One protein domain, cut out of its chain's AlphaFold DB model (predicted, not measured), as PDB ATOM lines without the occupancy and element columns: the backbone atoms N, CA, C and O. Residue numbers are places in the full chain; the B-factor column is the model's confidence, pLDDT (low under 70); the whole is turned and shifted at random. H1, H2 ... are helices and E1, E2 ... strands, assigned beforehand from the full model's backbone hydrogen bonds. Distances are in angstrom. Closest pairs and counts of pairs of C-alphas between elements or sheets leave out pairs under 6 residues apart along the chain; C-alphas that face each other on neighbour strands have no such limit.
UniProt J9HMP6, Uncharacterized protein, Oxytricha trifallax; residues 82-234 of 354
ATOM      1  N   SER A  82     348.962 194.423 261.324       78.19
ATOM      2  CA  SER A  82     347.769 193.620 261.108       78.19
ATOM      3  C   SER A  82     346.536 194.293 261.719       78.19
ATOM      4  O   SER A  82     346.581 194.932 262.778       78.19
ATOM      5  N   LEU A  83     345.412 194.172 261.014       74.69
ATOM      6  CA  LEU A  83     344.094 194.540 261.536       74.69
ATOM      7  C   LEU A  83     343.457 193.389 262.318       74.69
ATOM      8  O   LEU A  83     342.473 193.616 263.015       74.69
ATOM      9  N   ASP A  84     344.038 192.194 262.228       79.25
ATOM     10  CA  ASP A  84     343.608 191.002 262.941       79.25
ATOM     11  C   ASP A  84     344.532 190.743 264.138       79.25
ATOM     12  O   ASP A  84     345.722 191.083 264.083       79.25
ATOM     13  N   PRO A  85     344.031 190.111 265.213       78.50
ATOM     14  CA  PRO A  85     344.875 189.710 266.327       78.50
ATOM     15  C   PRO A  85     346.062 188.855 265.865       78.50
ATOM     16  O   PRO A  85     345.931 188.032 264.958       78.50
ATOM     17  N   GLN A  86     347.231 189.054 266.468       79.69
ATOM     18  CA  GLN A  86     348.453 188.319 266.120       79.69
ATOM     19  C   GLN A  86     348.918 187.498 267.314       79.69
ATOM     20  O   GLN A  86     349.049 188.043 268.400       79.69
ATOM     21  N   ASN A  87     349.208 186.212 267.136       81.62
ATOM     22  CA  ASN A  87     349.768 185.401 268.218       81.62
ATOM     23  C   ASN A  87     351.135 185.967 268.655       81.62
ATOM     24  O   ASN A  87     351.978 186.269 267.805       81.62
ATOM     25  N   ILE A  88     351.337 186.121 269.965       81.69
ATOM     26  CA  ILE A  88     352.572 186.653 270.563       81.69
ATOM     27  C   ILE A  88     353.285 185.673 271.502       81.69
ATOM     28  O   ILE A  88     354.279 186.048 272.115       81.69
ATOM     29  N   GLY A  89     352.832 184.421 271.574       85.88
ATOM     30  CA  GLY A  89     353.337 183.412 272.510       85.88
ATOM     31  C   GLY A  89     352.407 183.211 273.707       85.88
ATOM     32  O   GLY A  89     351.433 183.937 273.870       85.88
ATOM     33  N   HIS A  90     352.674 182.177 274.513       80.69
ATOM     34  CA  HIS A  90     351.899 181.818 275.718       80.69
ATOM     35  C   HIS A  90     350.376 181.689 275.521       80.69
ATOM     36  O   HIS A  90     349.599 181.946 276.437       80.69
ATOM     37  N   ASN A  91     349.933 181.299 274.319       79.50
ATOM     38  CA  ASN A  91     348.520 181.305 273.906       79.50
ATOM     39  C   ASN A  91     347.838 182.685 274.005       79.50
ATOM     40  O   ASN A  91     346.613 182.766 274.057       79.50
ATOM     41  N   GLN A  92     348.624 183.762 273.998       79.12
ATOM     42  CA  GLN A  92     348.155 185.140 273.982       79.12
ATOM     43  C   GLN A  92     348.194 185.716 272.568       79.12
ATOM     44  O   GLN A  92     349.022 185.351 271.725       79.12
ATOM     45  N   CYS A  93     347.307 186.676 272.327       83.44
ATOM     46  CA  CYS A  93     347.244 187.415 271.079       83.44
ATOM     47  C   CYS A  93     347.457 188.905 271.338       83.44
ATOM     48  O   CYS A  93     346.818 189.505 272.196       83.44
ATOM     49  N   PHE A  94     348.302 189.526 270.524       79.00
ATOM     50  CA  PHE A  94     348.300 190.959 270.324       79.00
ATOM     51  C   PHE A  94     346.938 191.372 269.784       79.00
ATOM     52  O   PHE A  94     346.536 190.942 268.699       79.00
ATOM     53  N   THR A  95     346.235 192.192 270.555       79.88
ATOM     54  CA  THR A  95     344.918 192.709 270.199       79.88
ATOM     55  C   THR A  95     344.980 193.481 268.882       79.88
ATOM     56  O   THR A  95     345.976 194.135 268.564       79.88
ATOM     57  N   SER A  96     343.907 193.404 268.092       78.44
ATOM     58  CA  SER A  96     343.848 194.155 266.845       78.44
ATOM     59  C   SER A  96     344.015 195.652 267.100       78.44
ATOM     60  O   SER A  96     343.471 196.247 268.030       78.44
ATOM     61  N   THR A  97     344.738 196.298 266.205       70.81
ATOM     62  CA  THR A  97     344.921 197.756 266.165       70.81
ATOM     63  C   THR A  97     343.601 198.534 266.124       70.81
ATOM     64  O   THR A  97     343.514 199.639 266.658       70.81
ATOM     65  N   VAL A  98     342.541 197.944 265.557       73.94
ATOM     66  CA  VAL A  98     341.176 198.491 265.602       73.94
ATOM     67  C   VAL A  98     340.655 198.573 267.035       73.94
ATOM     68  O   VAL A  98     340.109 199.608 267.418       73.94
ATOM     69  N   MET A  99     340.834 197.511 267.819       76.38
ATOM     70  CA  MET A  99     340.409 197.470 269.216       76.38
ATOM     71  C   MET A  99     341.249 198.412 270.078       76.38
ATOM     72  O   MET A  99     340.685 199.143 270.886       76.38
ATOM     73  N   HIS A 100     342.562 198.509 269.838       77.00
ATOM     74  CA  HIS A 100     343.390 199.522 270.499       77.00
ATOM     75  C   HIS A 100     342.897 200.946 270.218       77.00
ATOM     76  O   HIS A 100     342.748 201.729 271.152       77.00
ATOM     77  N   ALA A 101     342.589 201.284 268.962       75.88
ATOM     78  CA  ALA A 101     342.074 202.607 268.609       75.88
ATOM     79  C   ALA A 101     340.742 202.923 269.314       75.88
ATOM     80  O   ALA A 101     340.551 204.043 269.792       75.88
ATOM     81  N   LEU A 102     339.844 201.936 269.420       76.25
ATOM     82  CA  LEU A 102     338.577 202.081 270.137       76.25
ATOM     83  C   LEU A 102     338.803 202.301 271.641       76.25
ATOM     84  O   LEU A 102     338.263 203.255 272.204       76.25
ATOM     85  N   SER A 103     339.632 201.469 272.278       78.69
ATOM     86  CA  SER A 103     339.978 201.607 273.698       78.69
ATOM     87  C   SER A 103     340.616 202.965 273.986       78.69
ATOM     88  O   SER A 103     340.198 203.651 274.916       78.69
ATOM     89  N   LEU A 104     341.561 203.407 273.150       80.12
ATOM     90  CA  LEU A 104     342.196 204.724 273.254       80.12
ATOM     91  C   LEU A 104     341.170 205.856 273.163       80.12
ATOM     92  O   LEU A 104     341.205 206.767 273.987       80.12
ATOM     93  N   GLN A 105     340.227 205.795 272.219       79.44
ATOM     94  CA  GLN A 105     339.192 206.820 272.071       79.44
ATOM     95  C   GLN A 105     338.313 206.943 273.324       79.44
ATOM     96  O   GLN A 105     338.012 208.058 273.753       79.44
ATOM     97  N   ILE A 106     337.921 205.812 273.915       77.44
ATOM     98  CA  ILE A 106     337.094 205.776 275.126       77.44
ATOM     99  C   ILE A 106     337.884 206.287 276.338       77.44
ATOM    100  O   ILE A 106     337.403 207.126 277.102       77.44
ATOM    101  N   LEU A 107     339.114 205.801 276.507       83.38
ATOM    102  CA  LEU A 107     339.946 206.096 277.671       83.38
ATOM    103  C   LEU A 107     340.477 207.532 277.656       83.38
ATOM    104  O   LEU A 107     340.600 208.137 278.720       83.38
ATOM    105  N   MET A 108     340.720 208.113 276.478       85.81
ATOM    106  CA  MET A 108     341.217 209.485 276.324       85.81
ATOM    107  C   MET A 108     340.304 210.519 276.998       85.81
ATOM    108  O   MET A 108     340.792 211.443 277.651       85.81
ATOM    109  N   GLU A 109     338.981 210.379 276.871       81.62
ATOM    110  CA  GLU A 109     338.052 211.308 277.525       81.62
ATOM    111  C   GLU A 109     338.066 211.129 279.050       81.62
ATOM    112  O   GLU A 109     338.090 212.117 279.787       81.62
ATOM    113  N   GLY A 110     338.169 209.885 279.529       81.81
ATOM    114  CA  GLY A 110     338.355 209.588 280.951       81.81
ATOM    115  C   GLY A 110     339.630 210.219 281.520       81.81
ATOM    116  O   GLY A 110     339.580 210.896 282.549       81.81
ATOM    117  N   MET A 111     340.761 210.077 280.819       87.88
ATOM    118  CA  MET A 111     342.039 210.694 281.200       87.88
ATOM    119  C   MET A 111     341.919 212.217 281.291       87.88
ATOM    120  O   MET A 111     342.316 212.817 282.290       87.88
ATOM    121  N   ARG A 112     341.311 212.848 280.277       87.44
ATOM    122  CA  ARG A 112     341.116 214.304 280.227       87.44
ATOM    123  C   ARG A 112     340.297 214.810 281.410       87.44
ATOM    124  O   ARG A 112     340.639 215.835 281.997       87.44
ATOM    125  N   GLN A 113     339.212 214.126 281.759       84.44
ATOM    126  CA  GLN A 113     338.374 214.525 282.889       84.44
ATOM    127  C   GLN A 113     339.101 214.365 284.222       84.44
ATOM    128  O   GLN A 113     339.020 215.251 285.072       84.44
ATOM    129  N   LYS A 114     339.859 213.278 284.394       86.62
ATOM    130  CA  LYS A 114     340.644 213.048 285.612       86.62
ATOM    131  C   LYS A 114     341.738 214.084 285.817       86.62
ATOM    132  O   LYS A 114     341.828 214.649 286.907       86.62
ATOM    133  N   LEU A 115     342.479 214.412 284.764       87.38
ATOM    134  CA  LEU A 115     343.495 215.464 284.811       87.38
ATOM    135  C   LEU A 115     342.894 216.839 285.134       87.38
ATOM    136  O   LEU A 115     343.458 217.572 285.940       87.38
ATOM    137  N   LYS A 116     341.710 217.167 284.599       88.19
ATOM    138  CA  LYS A 116     341.005 218.417 284.943       88.19
ATOM    139  C   LYS A 116     340.604 218.512 286.417       88.19
ATOM    140  O   LYS A 116     340.576 219.615 286.949       88.19
ATOM    141  N   LEU A 117     340.249 217.391 287.045       84.44
ATOM    142  CA  LEU A 117     339.767 217.366 288.427       84.44
ATOM    143  C   LEU A 117     340.913 217.379 289.438       84.44
ATOM    144  O   LEU A 117     340.911 218.194 290.355       84.44
ATOM    145  N   ASN A 118     341.885 216.483 289.262       82.50
ATOM    146  CA  ASN A 118     342.865 216.180 290.304       82.50
ATOM    147  C   ASN A 118     344.297 216.567 289.928       82.50
ATOM    148  O   ASN A 118     345.191 216.405 290.756       82.50
ATOM    149  N   ARG A 119     344.534 217.010 288.682       88.69
ATOM    150  CA  ARG A 119     345.874 217.282 288.119       88.69
ATOM    151  C   ARG A 119     346.838 216.090 288.253       88.69
ATOM    152  O   ARG A 119     348.051 216.209 288.136       88.69
ATOM    153  N   ARG A 120     346.293 214.907 288.528       90.44
ATOM    154  CA  ARG A 120     347.011 213.658 288.727       90.44
ATOM    155  C   ARG A 120     346.219 212.542 288.078       90.44
ATOM    156  O   ARG A 120     344.996 212.492 288.218       90.44
ATOM    157  N   LEU A 121     346.924 211.660 287.389       90.31
ATOM    158  CA  LEU A 121     346.360 210.475 286.767       90.31
ATOM    159  C   LEU A 121     347.253 209.276 287.064       90.31
ATOM    160  O   LEU A 121     348.427 209.259 286.705       90.31
ATOM    161  N   ARG A 122     346.681 208.255 287.688       87.50
ATOM    162  CA  ARG A 122     347.291 206.937 287.848       87.50
ATOM    163  C   ARG A 122     346.525 205.946 286.990       87.50
ATOM    164  O   ARG A 122     345.327 205.754 287.192       87.50
ATOM    165  N   PHE A 123     347.202 205.346 286.026       90.12
ATOM    166  CA  PHE A 123     346.614 204.439 285.050       90.12
ATOM    167  C   PHE A 123     347.255 203.061 285.178       90.12
ATOM    168  O   PHE A 123     348.479 202.956 285.220       90.12
ATOM    169  N   LEU A 124     346.440 202.012 285.201       87.38
ATOM    170  CA  LEU A 124     346.904 200.628 285.200       87.38
ATOM    171  C   LEU A 124     346.410 199.904 283.943       87.38
ATOM    172  O   LEU A 124     345.218 199.925 283.651       87.38
ATOM    173  N   ASP A 125     347.313 199.261 283.216       90.06
ATOM    174  CA  ASP A 125     347.026 198.430 282.045       90.06
ATOM    175  C   ASP A 125     347.376 196.969 282.369       90.06
ATOM    176  O   ASP A 125     348.550 196.600 282.380       90.06
ATOM    177  N   LEU A 126     346.369 196.159 282.710       84.69
ATOM    178  CA  LEU A 126     346.528 194.757 283.116       84.69
ATOM    179  C   LEU A 126     346.455 193.822 281.908       84.69
ATOM    180  O   LEU A 126     345.506 193.895 281.133       84.69
ATOM    181  N   GLY A 127     347.401 192.892 281.797       85.94
ATOM    182  CA  GLY A 127     347.587 192.068 280.603       85.94
ATOM    183  C   GLY A 127     348.111 192.900 279.437       85.94
ATOM    184  O   GLY A 127     347.527 192.890 278.353       85.94
ATOM    185  N   CYS A 128     349.157 193.695 279.681       88.38
ATOM    186  CA  CYS A 128     349.673 194.643 278.697       88.38
ATOM    187  C   CYS A 128     350.378 193.984 277.497       88.38
ATOM    188  O   CYS A 128     350.697 194.676 276.521       88.38
ATOM    189  N   GLY A 129     350.650 192.675 277.535       91.44
ATOM    190  CA  GLY A 129     351.368 191.959 276.484       91.44
ATOM    191  C   GLY A 129     352.731 192.600 276.219       91.44
ATOM    192  O   GLY A 129     353.486 192.880 277.138       91.44
ATOM    193  N   PHE A 130     353.029 192.924 274.958       89.12
ATOM    194  CA  PHE A 130     354.257 193.650 274.575       89.12
ATOM    195  C   PHE A 130     354.223 195.173 274.840       89.12
ATOM    196  O   PHE A 130     355.086 195.901 274.337       89.12
ATOM    197  N   GLY A 131     353.229 195.669 275.584       90.19
ATOM    198  CA  GLY A 131     353.183 197.041 276.102       90.19
ATOM    199  C   GLY A 131     352.710 198.093 275.103       90.19
ATOM    200  O   GLY A 131     352.840 199.288 275.360       90.19
ATOM    201  N   TYR A 132     352.160 197.683 273.955       89.75
ATOM    202  CA  TYR A 132     351.720 198.617 272.913       89.75
ATOM    203  C   TYR A 132     350.635 199.575 273.410       89.75
ATOM    204  O   TYR A 132     350.767 200.787 273.243       89.75
ATOM    205  N   SER A 133     349.575 199.045 274.030       89.50
ATOM    206  CA  SER A 133     348.482 199.847 274.586       89.50
ATOM    207  C   SER A 133     348.997 200.792 275.664       89.50
ATOM    208  O   SER A 133     348.703 201.982 275.610       89.50
ATOM    209  N   THR A 134     349.837 200.298 276.575       92.62
ATOM    210  CA  THR A 134     350.436 201.087 277.657       92.62
ATOM    211  C   THR A 134     351.224 202.284 277.123       92.62
ATOM    212  O   THR A 134     351.017 203.413 277.570       92.62
ATOM    213  N   LEU A 135     352.087 202.069 276.123       90.88
ATOM    214  CA  LEU A 135     352.857 203.147 275.495       90.88
ATOM    215  C   LEU A 135     351.957 204.104 274.707       90.88
ATOM    216  O   LEU A 135     352.147 205.315 274.779       90.88
ATOM    217  N   ALA A 136     350.938 203.596 274.009       89.56
ATOM    218  CA  ALA A 136     349.968 204.440 273.316       89.56
ATOM    219  C   ALA A 136     349.173 205.324 274.296       89.56
ATOM    220  O   ALA A 136     348.974 206.511 274.031       89.56
ATOM    221  N   PHE A 137     348.771 204.787 275.453       90.94
ATOM    222  CA  PHE A 137     348.146 205.561 276.527       90.94
ATOM    223  C   PHE A 137     349.084 206.644 277.054       90.94
ATOM    224  O   PHE A 137     348.637 207.769 277.268       90.94
ATOM    225  N   ALA A 138     350.373 206.342 277.209       91.94
ATOM    226  CA  ALA A 138     351.366 207.316 277.651       91.94
ATOM    227  C   ALA A 138     351.552 208.457 276.647       91.94
ATOM    228  O   ALA A 138     351.525 209.619 277.043       91.94
ATOM    229  N   MET A 139     351.652 208.146 275.353       89.06
ATOM    230  CA  MET A 139     351.752 209.155 274.292       89.06
ATOM    231  C   MET A 139     350.513 210.054 274.230       89.06
ATOM    232  O   MET A 139     350.630 211.258 274.016       89.06
ATOM    233  N   ILE A 140     349.314 209.495 274.428       89.12
ATOM    234  CA  ILE A 140     348.087 210.301 274.510       89.12
ATOM    235  C   ILE A 140     348.092 211.153 275.778       89.12
ATOM    236  O   ILE A 140     347.769 212.336 275.707       89.12
ATOM    237  N   ALA A 141     348.457 210.587 276.927       90.38
ATOM    238  CA  ALA A 141     348.506 211.332 278.176       90.38
ATOM    239  C   ALA A 141     349.489 212.512 278.092       90.38
ATOM    240  O   ALA A 141     349.122 213.613 278.494       90.38
ATOM    241  N   ASP A 142     350.663 212.325 277.479       90.00
ATOM    242  CA  ASP A 142     351.660 213.382 277.232       90.00
ATOM    243  C   ASP A 142     351.099 214.547 276.393       90.00
ATOM    244  O   ASP A 142     351.461 215.703 276.590       90.00
ATOM    245  N   GLN A 143     350.135 214.282 275.507       88.38
ATOM    246  CA  GLN A 143     349.443 215.331 274.745       88.38
ATOM    247  C   GLN A 143     348.342 216.048 275.543       88.38
ATOM    248  O   GLN A 143     347.887 217.121 275.139       88.38
ATOM    249  N   LEU A 144     347.858 215.445 276.629       88.75
ATOM    250  CA  LEU A 144     346.763 215.975 277.444       88.75
ATOM    251  C   LEU A 144     347.252 216.765 278.661       88.75
ATOM    252  O   LEU A 144     346.520 217.644 279.129       88.75
ATOM    253  N   VAL A 145     348.440 216.449 279.177       91.00
ATOM    254  CA  VAL A 145     349.003 217.092 280.369       91.00
ATOM    255  C   VAL A 145     349.264 218.582 280.160       91.00
ATOM    256  O   VAL A 145     349.599 219.060 279.077       91.00
ATOM    257  N   GLN A 146     349.080 219.335 281.234       89.81
ATOM    258  CA  GLN A 146     349.428 220.743 281.372       89.81
ATOM    259  C   GLN A 146     350.516 220.894 282.445       89.81
ATOM    260  O   GLN A 146     350.690 219.988 283.261       89.81
ATOM    261  N   PRO A 147     351.219 222.040 282.513       87.88
ATOM    262  CA  PRO A 147     352.218 222.268 283.553       87.88
ATOM    263  C   PRO A 147     351.661 222.030 284.964       87.88
ATOM    264  O   PRO A 147     350.647 222.620 285.346       87.88
ATOM    265  N   GLY A 148     352.341 221.171 285.728       87.06
ATOM    266  CA  GLY A 148     351.949 220.781 287.086       87.06
ATOM    267  C   GLY A 148     351.013 219.572 287.165       87.06
ATOM    268  O   GLY A 148     350.710 219.133 288.274       87.06
ATOM    269  N   ASP A 149     350.571 219.022 286.029       91.88
ATOM    270  CA  ASP A 149     349.937 217.706 286.015       91.88
ATOM    271  C   ASP A 149     350.968 216.611 286.333       91.88
ATOM    272  O   ASP A 149     352.161 216.786 286.115       91.88
ATOM    273  N   THR A 150     350.519 215.470 286.858       91.50
ATOM    274  CA  THR A 150     351.369 214.287 287.074       91.50
ATOM    275  C   THR A 150     350.664 213.028 286.593       91.50
ATOM    276  O   THR A 150     349.557 212.706 287.027       91.50
ATOM    277  N   VAL A 151     351.295 212.283 285.696       93.00
ATOM    278  CA  VAL A 151     350.752 211.048 285.134       93.00
ATOM    279  C   VAL A 151     351.690 209.897 285.446       93.00
ATOM    280  O   VAL A 151     352.887 209.957 285.186       93.00
ATOM    281  N   HIS A 152     351.129 208.813 285.965       92.25
ATOM    282  CA  HIS A 152     351.838 207.560 286.164       92.25
ATOM    283  C   HIS A 152     351.043 206.427 285.530       92.25
ATOM    284  O   HIS A 152     349.904 206.176 285.923       92.25
ATOM    285  N   ILE A 153     351.632 205.771 284.537       93.00
ATOM    286  CA  ILE A 153     351.046 204.627 283.843       93.00
ATOM    287  C   ILE A 153     351.871 203.388 284.166       93.00
ATOM    288  O   ILE A 153     353.096 203.408 284.048       93.00
ATOM    289  N   ILE A 154     351.193 202.317 284.561       91.19
ATOM    290  CA  ILE A 154     351.806 201.021 284.836       91.19
ATOM    291  C   ILE A 154     351.230 199.995 283.866       91.19
ATOM    292  O   ILE A 154     350.019 199.777 283.853       91.19
ATOM    293  N   GLY A 155     352.094 199.376 283.065       92.62
ATOM    294  CA  GLY A 155     351.771 198.167 282.308       92.62
ATOM    295  C   GLY A 155     352.137 196.934 283.124       92.62
ATOM    296  O   GLY A 155     353.245 196.852 283.656       92.62
ATOM    297  N   ALA A 156     351.213 195.993 283.257       88.25
ATOM    298  CA  ALA A 156     351.411 194.801 284.065       88.25
ATOM    299  C   ALA A 156     350.979 193.540 283.315       88.25
ATOM    300  O   ALA A 156     349.926 193.519 282.681       88.25
ATOM    301  N   ASP A 157     351.781 192.484 283.406       88.00
ATOM    302  CA  ASP A 157     351.531 191.195 282.755       88.00
ATOM    303  C   ASP A 157     352.127 190.050 283.584       88.00
ATOM    304  O   ASP A 157     353.061 190.261 284.353       88.00
ATOM    305  N   ILE A 158     351.588 188.842 283.433       84.12
ATOM    306  CA  ILE A 158     352.039 187.652 284.168       84.12
ATOM    307  C   ILE A 158     353.308 187.036 283.571       84.12
ATOM    308  O   ILE A 158     354.011 186.282 284.247       84.12
ATOM    309  N   TYR A 159     353.607 187.335 282.306       85.50
ATOM    310  CA  TYR A 159     354.732 186.749 281.584       85.50
ATOM    311  C   TYR A 159     355.965 187.662 281.641       85.50
ATOM    312  O   TYR A 159     355.947 188.784 281.138       85.50
ATOM    313  N   GLU A 160     357.057 187.177 282.239       90.31
ATOM    314  CA  GLU A 160     358.305 187.946 282.397       90.31
ATOM    315  C   GLU A 160     358.887 188.384 281.046       90.31
ATOM    316  O   GLU A 160     359.244 189.543 280.861       90.31
ATOM    317  N   ASP A 161     358.900 187.492 280.054       91.56
ATOM    318  CA  ASP A 161     359.422 187.778 278.714       91.56
ATOM    319  C   ASP A 161     358.618 188.869 277.987       91.56
ATOM    320  O   ASP A 161     359.155 189.607 277.151       91.56
ATOM    321  N   PHE A 162     357.337 189.031 278.325       91.88
ATOM    322  CA  PHE A 162     356.529 190.145 277.835       91.88
ATOM    323  C   PHE A 162     356.962 191.462 278.484       91.88
ATOM    324  O   PHE A 162     357.113 192.466 277.781       91.88
ATOM    325  N   ILE A 163     357.226 191.460 279.792       93.25
ATOM    326  CA  ILE A 163     357.680 192.635 280.549       93.25
ATOM    327  C   ILE A 163     359.078 193.080 280.129       93.25
ATOM    328  O   ILE A 163     359.279 194.268 279.864       93.25
ATOM    329  N   GLU A 164     360.024 192.157 279.970       91.31
ATOM    330  CA  GLU A 164     361.358 192.458 279.439       91.31
ATOM    331  C   GLU A 164     361.257 193.184 278.090       91.31
ATOM    332  O   GLU A 164     361.885 194.227 277.861       91.31
ATOM    333  N   LYS A 165     360.383 192.690 277.209       91.19
ATOM    334  CA  LYS A 165     360.130 193.316 275.911       91.19
ATOM    335  C   LYS A 165     359.455 194.680 276.035       91.19
ATOM    336  O   LYS A 165     359.796 195.588 275.274       91.19
ATOM    337  N   CYS A 166     358.550 194.862 276.994       92.12
ATOM    338  CA  CYS A 166     357.967 196.168 277.293       92.12
ATOM    339  C   CYS A 166     359.025 197.183 277.724       92.12
ATOM    340  O   CYS A 166     359.001 198.317 277.252       92.12
ATOM    341  N   ILE A 167     359.974 196.789 278.577       89.94
ATOM    342  CA  ILE A 167     361.061 197.659 279.046       89.94
ATOM    343  C   ILE A 167     361.934 198.104 277.866       89.94
ATOM    344  O   ILE A 167     362.217 199.298 277.729       89.94
ATOM    345  N   ILE A 168     362.297 197.179 276.973       88.69
ATOM    346  CA  ILE A 168     363.052 197.487 275.745       88.69
ATOM    347  C   ILE A 168     362.258 198.450 274.846       88.69
ATOM    348  O   ILE A 168     362.796 199.456 274.367       88.69
ATOM    349  N   ASN A 169     360.964 198.187 274.643       85.50
ATOM    350  CA  ASN A 169     360.093 199.057 273.854       85.50
ATOM    351  C   ASN A 169     359.982 200.452 274.488       85.50
ATOM    352  O   ASN A 169     360.118 201.452 273.792       85.50
ATOM    353  N   ASN A 170     359.812 200.546 275.807       87.88
ATOM    354  CA  ASN A 170     359.732 201.819 276.522       87.88
ATOM    355  C   ASN A 170     361.003 202.651 276.353       87.88
ATOM    356  O   ASN A 170     360.930 203.856 276.139       87.88
ATOM    357  N   GLN A 171     362.177 202.016 276.406       87.06
ATOM    358  CA  GLN A 171     363.446 202.691 276.133       87.06
ATOM    359  C   GLN A 171     363.515 203.193 274.686       87.06
ATOM    360  O   GLN A 171     363.942 204.322 274.454       87.06
ATOM    361  N   THR A 172     363.046 202.380 273.737       84.62
ATOM    362  CA  THR A 172     363.022 202.713 272.304       84.62
ATOM    363  C   THR A 172     362.118 203.909 272.008       84.62
ATOM    364  O   THR A 172     362.526 204.822 271.297       84.62
ATOM    365  N   TYR A 173     360.917 203.941 272.589       83.00
ATOM    366  CA  TYR A 173     359.908 204.978 272.343       83.00
ATOM    367  C   TYR A 173     359.925 206.097 273.390       83.00
ATOM    368  O   TYR A 173     359.038 206.950 273.417       83.00
ATOM    369  N   LYS A 174     360.937 206.133 274.265       83.31
ATOM    370  CA  LYS A 174     360.998 207.097 275.370       83.31
ATOM    371  C   LYS A 174     360.972 208.538 274.870       83.31
ATOM    372  O   LYS A 174     360.369 209.384 275.519       83.31
ATOM    373  N   SER A 175     361.625 208.822 273.740       83.00
ATOM    374  CA  SER A 175     361.646 210.154 273.118       83.00
ATOM    375  C   SER A 175     360.273 210.614 272.632       83.00
ATOM    376  O   SER A 175     360.027 211.813 272.559       83.00
ATOM    377  N   ASP A 176     359.376 209.676 272.334       79.62
ATOM    378  CA  ASP A 176     358.033 209.970 271.833       79.62
ATOM    379  C   ASP A 176     357.053 210.308 272.971       79.62
ATOM    380  O   ASP A 176     355.987 210.864 272.718       79.62
ATOM    381  N   ILE A 177     357.425 210.006 274.224       78.19
ATOM    382  CA  ILE A 177     356.655 210.265 275.459       78.19
ATOM    383  C   ILE A 177     357.236 211.481 276.227       78.19
ATOM    384  O   ILE A 177     356.821 211.807 277.331       78.19
ATOM    385  N   GLN A 178     358.236 212.169 275.666       60.16
ATOM    386  CA  GLN A 178     359.120 213.085 276.400       60.16
ATOM    387  C   GLN A 178     358.781 214.580 276.308       60.16
ATOM    388  O   GLN A 178     359.605 215.395 276.739       60.16
ATOM    389  N   ASN A 179     357.621 214.990 275.781       59.16
ATOM    390  CA  ASN A 179     357.328 216.429 275.755       59.16
ATOM    391  C   ASN A 179     357.021 216.985 277.154       59.16
ATOM    392  O   ASN A 179     357.239 218.175 277.387       59.16
ATOM    393  N   SER A 180     356.615 216.141 278.104       60.47
ATOM    394  CA  SER A 180     356.480 216.496 279.514       60.47
ATOM    395  C   SER A 180     357.384 215.633 280.403       60.47
ATOM    396  O   SER A 180     357.509 214.423 280.234       60.47
ATOM    397  N   LYS A 181     358.004 216.238 281.424       69.75
ATOM    398  CA  LYS A 181     358.672 215.491 282.515       69.75
ATOM    399  C   LYS A 181     357.666 214.810 283.454       69.75
ATOM    400  O   LYS A 181     358.052 214.216 284.457       69.75
ATOM    401  N   ASP A 182     356.390 214.929 283.117       84.75
ATOM    402  CA  ASP A 182     355.258 214.735 283.999       84.75
ATOM    403  C   ASP A 182     354.554 213.399 283.740       84.75
ATOM    404  O   ASP A 182     353.731 212.983 284.553       84.75
ATOM    405  N   VAL A 183     354.900 212.698 282.650       91.12
ATOM    406  CA  VAL A 183     354.428 211.341 282.348       91.12
ATOM    407  C   VAL A 183     355.511 210.317 282.680       91.12
ATOM    408  O   VAL A 183     356.577 210.268 282.068       91.12
ATOM    409  N   ARG A 184     355.210 209.446 283.643       91.62
ATOM    410  CA  ARG A 184     356.028 208.288 284.008       91.62
ATOM    411  C   ARG A 184     355.358 207.003 283.538       91.62
ATOM    412  O   ARG A 184     354.175 206.799 283.802       91.62
ATOM    413  N   VAL A 185     356.136 206.124 282.912       92.62
ATOM    414  CA  VAL A 185     355.694 204.793 282.480       92.62
ATOM    415  C   VAL A 185     356.595 203.738 283.098       92.62
ATOM    416  O   VAL A 185     357.803 203.753 282.851       92.62
ATOM    417  N   ASP A 186     355.998 202.824 283.856       91.94
ATOM    418  CA  ASP A 186     356.673 201.653 284.411       91.94
ATOM    419  C   ASP A 186     356.021 200.369 283.888       91.94
ATOM    420  O   ASP A 186     354.836 200.345 283.547       91.94
ATOM    421  N   PHE A 187     356.805 199.295 283.848       92.06
ATOM    422  CA  PHE A 187     356.326 197.953 283.538       92.06
ATOM    423  C   PHE A 187     356.700 197.019 284.673       92.06
ATOM    424  O   PHE A 187     357.809 197.110 285.199       92.06
ATOM    425  N   GLN A 188     355.776 196.145 285.050       88.88
ATOM    426  CA  GLN A 188     355.975 195.220 286.156       88.88
ATOM    427  C   GLN A 188     355.413 193.849 285.816       88.88
ATOM    428  O   GLN A 188     354.319 193.740 285.256       88.88
ATOM    429  N   LYS A 189     356.138 192.802 286.205       84.69
ATOM    430  CA  LYS A 189     355.542 191.476 286.249       84.69
ATOM    431  C   LYS A 189     354.509 191.442 287.364       84.69
ATOM    432  O   LYS A 189     354.738 191.940 288.463       84.69
ATOM    433  N   PHE A 190     353.358 190.885 287.045       73.50
ATOM    434  CA  PHE A 190     352.262 190.679 287.964       73.50
ATOM    435  C   PHE A 190     352.153 189.179 288.186       73.50
ATOM    436  O   PHE A 190     351.569 188.482 287.369       73.50
ATOM    437  N   ASP A 191     352.754 188.655 289.248       60.19
ATOM    438  CA  ASP A 191     352.403 187.306 289.682       60.19
ATOM    439  C   ASP A 191     351.011 187.350 290.351       60.19
ATOM    440  O   ASP A 191     350.550 188.413 290.766       60.19
ATOM    441  N   PHE A 192     350.290 186.225 290.375       54.22
ATOM    442  CA  PHE A 192     348.982 186.076 291.045       54.22
ATOM    443  C   PHE A 192     349.053 185.157 292.290       54.22
ATOM    444  O   PHE A 192     348.007 184.732 292.784       54.22
ATOM    445  N   LEU A 193     350.261 184.810 292.772       43.56
ATOM    446  CA  LEU A 193     350.502 183.874 293.883       43.56
ATOM    447  C   LEU A 193     351.480 184.320 295.017       43.56
ATOM    448  O   LEU A 193     351.946 183.470 295.774       43.56
ATOM    449  N   SER A 194     351.821 185.598 295.180       50.66
ATOM    450  CA  SER A 194     352.872 186.138 296.066       50.66
ATOM    451  C   SER A 194     352.373 187.198 297.071       50.66
ATOM    452  O   SER A 194     351.409 187.920 296.833       50.66
ATOM    453  N   GLU A 195     353.061 187.362 298.211       47.66
ATOM    454  CA  GLU A 195     352.753 188.402 299.221       47.66
ATOM    455  C   GLU A 195     352.815 189.848 298.669       47.66
ATOM    456  O   GLU A 195     352.187 190.766 299.213       47.66
ATOM    457  N   GLU A 196     353.526 190.070 297.559       50.66
ATOM    458  CA  GLU A 196     353.533 191.341 296.826       50.66
ATOM    459  C   GLU A 196     352.201 191.637 296.124       50.66
ATOM    460  O   GLU A 196     351.873 192.808 295.917       50.66
ATOM    461  N   GLU A 197     351.364 190.633 295.854       54.66
ATOM    462  CA  GLU A 197     349.992 190.850 295.392       54.66
ATOM    463  C   GLU A 197     349.061 191.258 296.497       54.66
ATOM    464  O   GLU A 197     348.175 192.048 296.228       54.66
ATOM    465  N   GLN A 198     349.219 190.778 297.729       50.50
ATOM    466  CA  GLN A 198     348.421 191.353 298.808       50.50
ATOM    467  C   GLN A 198     348.728 192.838 298.907       50.50
ATOM    468  O   GLN A 198     347.808 193.632 299.024       50.50
ATOM    469  N   LYS A 199     349.987 193.252 298.732       54.12
ATOM    470  CA  LYS A 199     350.325 194.676 298.640       54.12
ATOM    471  C   LYS A 199     349.739 195.331 297.389       54.12
ATOM    472  O   LYS A 199     349.078 196.346 297.542       54.12
ATOM    473  N   SER A 200     349.908 194.781 296.189       49.59
ATOM    474  CA  SER A 200     349.435 195.389 294.929       49.59
ATOM    475  C   SER A 200     347.905 195.397 294.799       49.59
ATOM    476  O   SER A 200     347.318 196.390 294.380       49.59
ATOM    477  N   ALA A 201     347.234 194.334 295.235       49.44
ATOM    478  CA  ALA A 201     345.791 194.253 295.398       49.44
ATOM    479  C   ALA A 201     345.322 195.212 296.491       49.44
ATOM    480  O   ALA A 201     344.423 195.986 296.204       49.44
ATOM    481  N   ASN A 202     345.973 195.292 297.659       48.38
ATOM    482  CA  ASN A 202     345.660 196.317 298.665       48.38
ATOM    483  C   ASN A 202     345.866 197.733 298.103       48.38
ATOM    484  O   ASN A 202     345.119 198.642 298.436       48.38
ATOM    485  N   GLN A 203     346.848 197.958 297.229       50.31
ATOM    486  CA  GLN A 203     347.040 199.241 296.551       50.31
ATOM    487  C   GLN A 203     345.889 199.534 295.574       50.31
ATOM    488  O   GLN A 203     345.321 200.625 295.617       50.31
ATOM    489  N   ILE A 204     345.484 198.569 294.744       52.00
ATOM    490  CA  ILE A 204     344.310 198.686 293.861       52.00
ATOM    491  C   ILE A 204     343.032 198.927 294.691       52.00
ATOM    492  O   ILE A 204     342.287 199.861 294.396       52.00
ATOM    493  N   GLN A 205     342.830 198.159 295.766       43.19
ATOM    494  CA  GLN A 205     341.698 198.232 296.700       43.19
ATOM    495  C   GLN A 205     341.659 199.554 297.480       43.19
ATOM    496  O   GLN A 205     340.584 200.095 297.715       43.19
ATOM    497  N   ASN A 206     342.815 200.150 297.783       51.84
ATOM    498  CA  ASN A 206     342.921 201.473 298.408       51.84
ATOM    499  C   ASN A 206     342.690 202.641 297.420       51.84
ATOM    500  O   ASN A 206     343.009 203.790 297.736       51.84
ATOM    501  N   GLY A 207     342.177 202.386 296.209       55.19
ATOM    502  CA  GLY A 207     341.894 203.432 295.221       55.19
ATOM    503  C   GLY A 207     343.162 204.072 294.650       55.19
ATOM    504  O   GLY A 207     343.207 205.281 294.392       55.19
ATOM    505  N   MET A 208     344.232 203.288 294.478       68.62
ATOM    506  CA  MET A 208     345.501 203.809 293.970       68.62
ATOM    507  C   MET A 208     345.505 204.070 292.456       68.62
ATOM    508  O   MET A 208     346.398 204.757 291.981       68.62
ATOM    509  N   PHE A 209     344.512 203.619 291.691       77.00
ATOM    510  CA  PHE A 209     344.438 203.889 290.252       77.00
ATOM    511  C   PHE A 209     343.144 204.614 289.888       77.00
ATOM    512  O   PHE A 209     342.058 204.254 290.336       77.00
ATOM    513  N   ASP A 210     343.273 205.661 289.078       83.88
ATOM    514  CA  ASP A 210     342.154 206.465 288.588       83.88
ATOM    515  C   ASP A 210     341.455 205.791 287.401       83.88
ATOM    516  O   ASP A 210     340.245 205.962 287.216       83.88
ATOM    517  N   ILE A 211     342.219 205.043 286.596       85.38
ATOM    518  CA  ILE A 211     341.750 204.302 285.424       85.38
ATOM    519  C   ILE A 211     342.450 202.940 285.371       85.38
ATOM    520  O   ILE A 211     343.655 202.853 285.605       85.38
ATOM    521  N   VAL A 212     341.692 201.892 285.038       82.94
ATOM    522  CA  VAL A 212     342.209 200.535 284.821       82.94
ATOM    523  C   VAL A 212     341.714 200.021 283.472       82.94
ATOM    524  O   VAL A 212     340.507 200.024 283.218       82.94
ATOM    525  N   ASN A 213     342.639 199.591 282.619       86.50
ATOM    526  CA  ASN A 213     342.371 198.867 281.383       86.50
ATOM    527  C   ASN A 213     342.684 197.379 281.578       86.50
ATOM    528  O   ASN A 213     343.668 197.034 282.229       86.50
ATOM    529  N   PHE A 214     341.853 196.514 281.000       82.44
ATOM    530  CA  PHE A 214     342.062 195.069 280.987       82.44
ATOM    531  C   PHE A 214     342.297 194.628 279.541       82.44
ATOM    532  O   PHE A 214     341.408 194.748 278.699       82.44
ATOM    533  N   GLY A 215     343.499 194.134 279.256       80.50
ATOM    534  CA  GLY A 215     343.914 193.574 277.968       80.50
ATOM    535  C   GLY A 215     343.414 192.147 277.718       80.50
ATOM    536  O   GLY A 215     343.728 191.561 276.687       80.50
ATOM    537  N   PHE A 216     342.627 191.591 278.640       73.19
ATOM    538  CA  PHE A 216     342.041 190.257 278.564       73.19
ATOM    539  C   PHE A 216     340.553 190.282 278.919       73.19
ATOM    540  O   PHE A 216     340.051 191.208 279.561       73.19
ATOM    541  N   GLU A 217     339.842 189.232 278.509       62.75
ATOM    542  CA  GLU A 217     338.435 189.061 278.853       62.75
ATOM    543  C   GLU A 217     338.276 188.919 280.370       62.75
ATOM    544  O   GLU A 217     338.820 188.013 280.995       62.75
ATOM    545  N   THR A 218     337.510 189.826 280.971       49.38
ATOM    546  CA  THR A 218     337.142 189.759 282.386       49.38
ATOM    547  C   THR A 218     335.628 189.751 282.495       49.38
ATOM    548  O   THR A 218     334.955 190.599 281.904       49.38
ATOM    549  N   SER A 219     335.069 188.815 283.267       45.66
ATOM    550  CA  SER A 219     333.624 188.796 283.475       45.66
ATOM    551  C   SER A 219     333.195 189.984 284.341       45.66
ATOM    552  O   SER A 219     333.768 190.280 285.395       45.66
ATOM    553  N   MET A 220     332.144 190.672 283.906       46.22
ATOM    554  CA  MET A 220     331.564 191.784 284.655       46.22
ATOM    555  C   MET A 220     331.006 191.336 286.009       46.22
ATOM    556  O   MET A 220     331.013 192.126 286.946       46.22
ATOM    557  N   GLN A 221     330.612 190.069 286.157       42.62
ATOM    558  CA  GLN A 221     330.221 189.485 287.442       42.62
ATOM    559  C   GLN A 221     331.385 189.461 288.443       42.62
ATOM    560  O   GLN A 221     331.192 189.846 289.595       42.62
ATOM    561  N   ILE A 222     332.600 189.109 288.006       46.41
ATOM    562  CA  ILE A 222     333.807 189.165 288.849       46.41
ATOM    563  C   ILE A 222     334.122 190.620 289.233       46.41
ATOM    564  O   ILE A 222     334.426 190.908 290.392       46.41
ATOM    565  N   LEU A 223     333.984 191.565 288.294       48.16
ATOM    566  CA  LEU A 223     334.190 192.994 288.571       48.16
ATOM    567  C   LEU A 223     333.113 193.576 289.506       48.16
ATOM    568  O   LEU A 223     333.418 194.406 290.361       48.16
ATOM    569  N   GLN A 224     331.856 193.144 289.380       45.75
ATOM    570  CA  GLN A 224     330.730 193.598 290.202       45.75
ATOM    571  C   GLN A 224     330.754 193.008 291.615       45.75
ATOM    572  O   GLN A 224     330.460 193.734 292.565       45.75
ATOM    573  N   GLN A 225     331.157 191.744 291.772       46.59
ATOM    574  CA  GLN A 225     331.405 191.144 293.087       46.59
ATOM    575  C   GLN A 225     332.464 191.942 293.859       46.59
ATOM    576  O   GLN A 225     332.276 192.227 295.036       46.59
ATOM    577  N   LYS A 226     333.521 192.409 293.180       45.69
ATOM    578  CA  LYS A 226     334.536 193.283 293.795       45.69
ATOM    579  C   LYS A 226     334.064 194.732 293.999       45.69
ATOM    580  O   LYS A 226     334.492 195.396 294.936       45.69
ATOM    581  N   LYS A 227     333.120 195.231 293.189       41.19
ATOM    582  CA  LYS A 227     332.514 196.570 293.350       41.19
ATOM    583  C   LYS A 227     331.700 196.713 294.644       41.19
ATOM    584  O   LYS A 227     331.664 197.808 295.204       41.19
ATOM    585  N   GLN A 228     331.063 195.643 295.129       40.88
ATOM    586  CA  GLN A 228     330.321 195.668 296.401       40.88
ATOM    587  C   GLN A 228     331.224 195.944 297.619       40.88
ATOM    588  O   GLN A 228     330.728 196.438 298.627       40.88
ATOM    589  N   ASN A 229     332.544 195.769 297.485       38.56
ATOM    590  CA  ASN A 229     333.530 196.073 298.525       38.56
ATOM    591  C   ASN A 229     334.055 197.528 298.509       38.56
ATOM    592  O   ASN A 229     334.996 197.831 299.226       38.56
ATOM    593  N   GLN A 230     333.453 198.451 297.739       38.03
ATOM    594  CA  GLN A 230     333.932 199.839 297.508       38.03
ATOM    595  C   GLN A 230     335.234 199.968 296.682       38.03
ATOM    596  O   GLN A 230     335.793 201.057 296.577       38.03
ATOM    597  N   GLU A 231     335.691 198.903 296.016       48.41
ATOM    598  CA  GLU A 231     337.088 198.797 295.552       48.41
ATOM    599  C   GLU A 231     337.393 199.301 294.123       48.41
ATOM    600  O   GLU A 231     338.556 199.355 293.744       48.41
ATOM    601  N   ILE A 232     336.417 199.718 293.300       40.16
ATOM    602  CA  ILE A 232     336.685 200.294 291.956       40.16
ATOM    603  C   ILE A 232     335.641 201.374 291.645       40.16
ATOM    604  O   ILE A 232     334.546 201.084 291.158       40.16
ATOM    605  N   CYS A 233     335.947 202.636 291.965       38.62
ATOM    606  CA  CYS A 233     334.889 203.630 292.170       38.62
ATOM    607  C   CYS A 233     334.580 204.617 291.031       38.62
ATOM    608  O   CYS A 233     333.603 205.338 291.170       38.62
ATOM    609  N   LEU A 234     335.293 204.684 289.896       38.34
ATOM    610  CA  LEU A 234     335.023 205.782 288.933       38.34
ATOM    611  C   LEU A 234     334.933 205.430 287.442       38.34
ATOM    612  O   LEU A 234     334.407 206.241 286.683       38.34
TER     613      LEU A 234
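Overview. This is residues 82 to 234 of the 354 residues of an uncharacterized protein of Oxytricha trifallax (UniProt J9HMP6). A slab of four parallel strands, in the order E5 E4 E3 E6, is covered on one face by three helices, H1, H2 and H3, that run along the strands; the other face has no named helix on it. The small hairpin of E1 and E2 sits beyond the first residues of H1, and H5 and H6 sit away from the slab, with residues 193 to 199 sticking out. The printed part has 153 residues with six named helices and six named strands, in the order E1 E2 H1 E3 H2 E4 H3 H4 E5 H5 E6 H6, and its class is mixed, helices and strands. It is compact, with a radius of gyration of the C-alphas of 15.3 A and spans of 39 by 39 by 29 A.

Arrangement. E4, residues 150 to 157, is parallel to its neighbours E5, residues 183 to 189, with N 153 and O 184 at 2.8 A, and E3, residues 120 to 126, with N 123 and O 152 at 2.8 A. E6, residues 211 to 214, is parallel to E3, with N 213 and O 124 at 2.8 A. H2, residues 132 to 144, is over E4 at a height over the sheet of 8.9 A; its closest C-alphas to E4 are those of Thr 134 and Gly 155, 5.7 A. H1, residues 97 to 118, is over E3 and E6 on the same face, at 9.4 A. H3, residues 160 to 172, is over E5 on that face, at 8.7 A; helices and sheet make two layers, helices on one face of a sheet. H1 and H2 touch at a steep tilt of 40 degrees, the same way, closest at C-alphas 112 and 144, 6.5 A. H4, residues 174 to 177, touches residues 138 to 142 of H2 alone, closest at C-alphas 177 and 139, 5.2 A. E3, H2, E4 and E4, H3 H4, E5 are strand-helix-strand units, parallel neighbour strands with helices between, both with right-handed crossovers. With H5, residues 195 to 205, E5, H5, E6 is a split unit, E4 and E3 between its strands, also right-handed. H5 and H6, residues 220 to 227, are not on the sheet and are apart. E1, residues 86 to 89, and E2, residues 92 to 94, form an antiparallel hairpin, with N 94 and O 86 at 2.7 A. Every O i to N i+4 pair is within hydrogen-bond range in H2, H3, H5 and H6, and 16 of 18 in H1; H4 is too short for such a pair.

Along the chain. E1 begins at C-alpha 86 (348.453, 188.319, 266.120). H1 is 30.4 A long, with a kink of 28 degrees near residue 106; E4 is 23.5 A, beginning at C-alpha 150 (351.369, 214.287, 287.074). H6 ends at C-alpha 227 (332.514, 196.570, 293.350).

Size, cuts and confidence. The C-alphas farthest apart, those of Asn 91 and Pro 147, are 42.2 A apart. The printed part has no cut, and the links between named elements are tight. The pLDDT is under 70 in residues 178 to 181, 191 to 208 and 217 to 234.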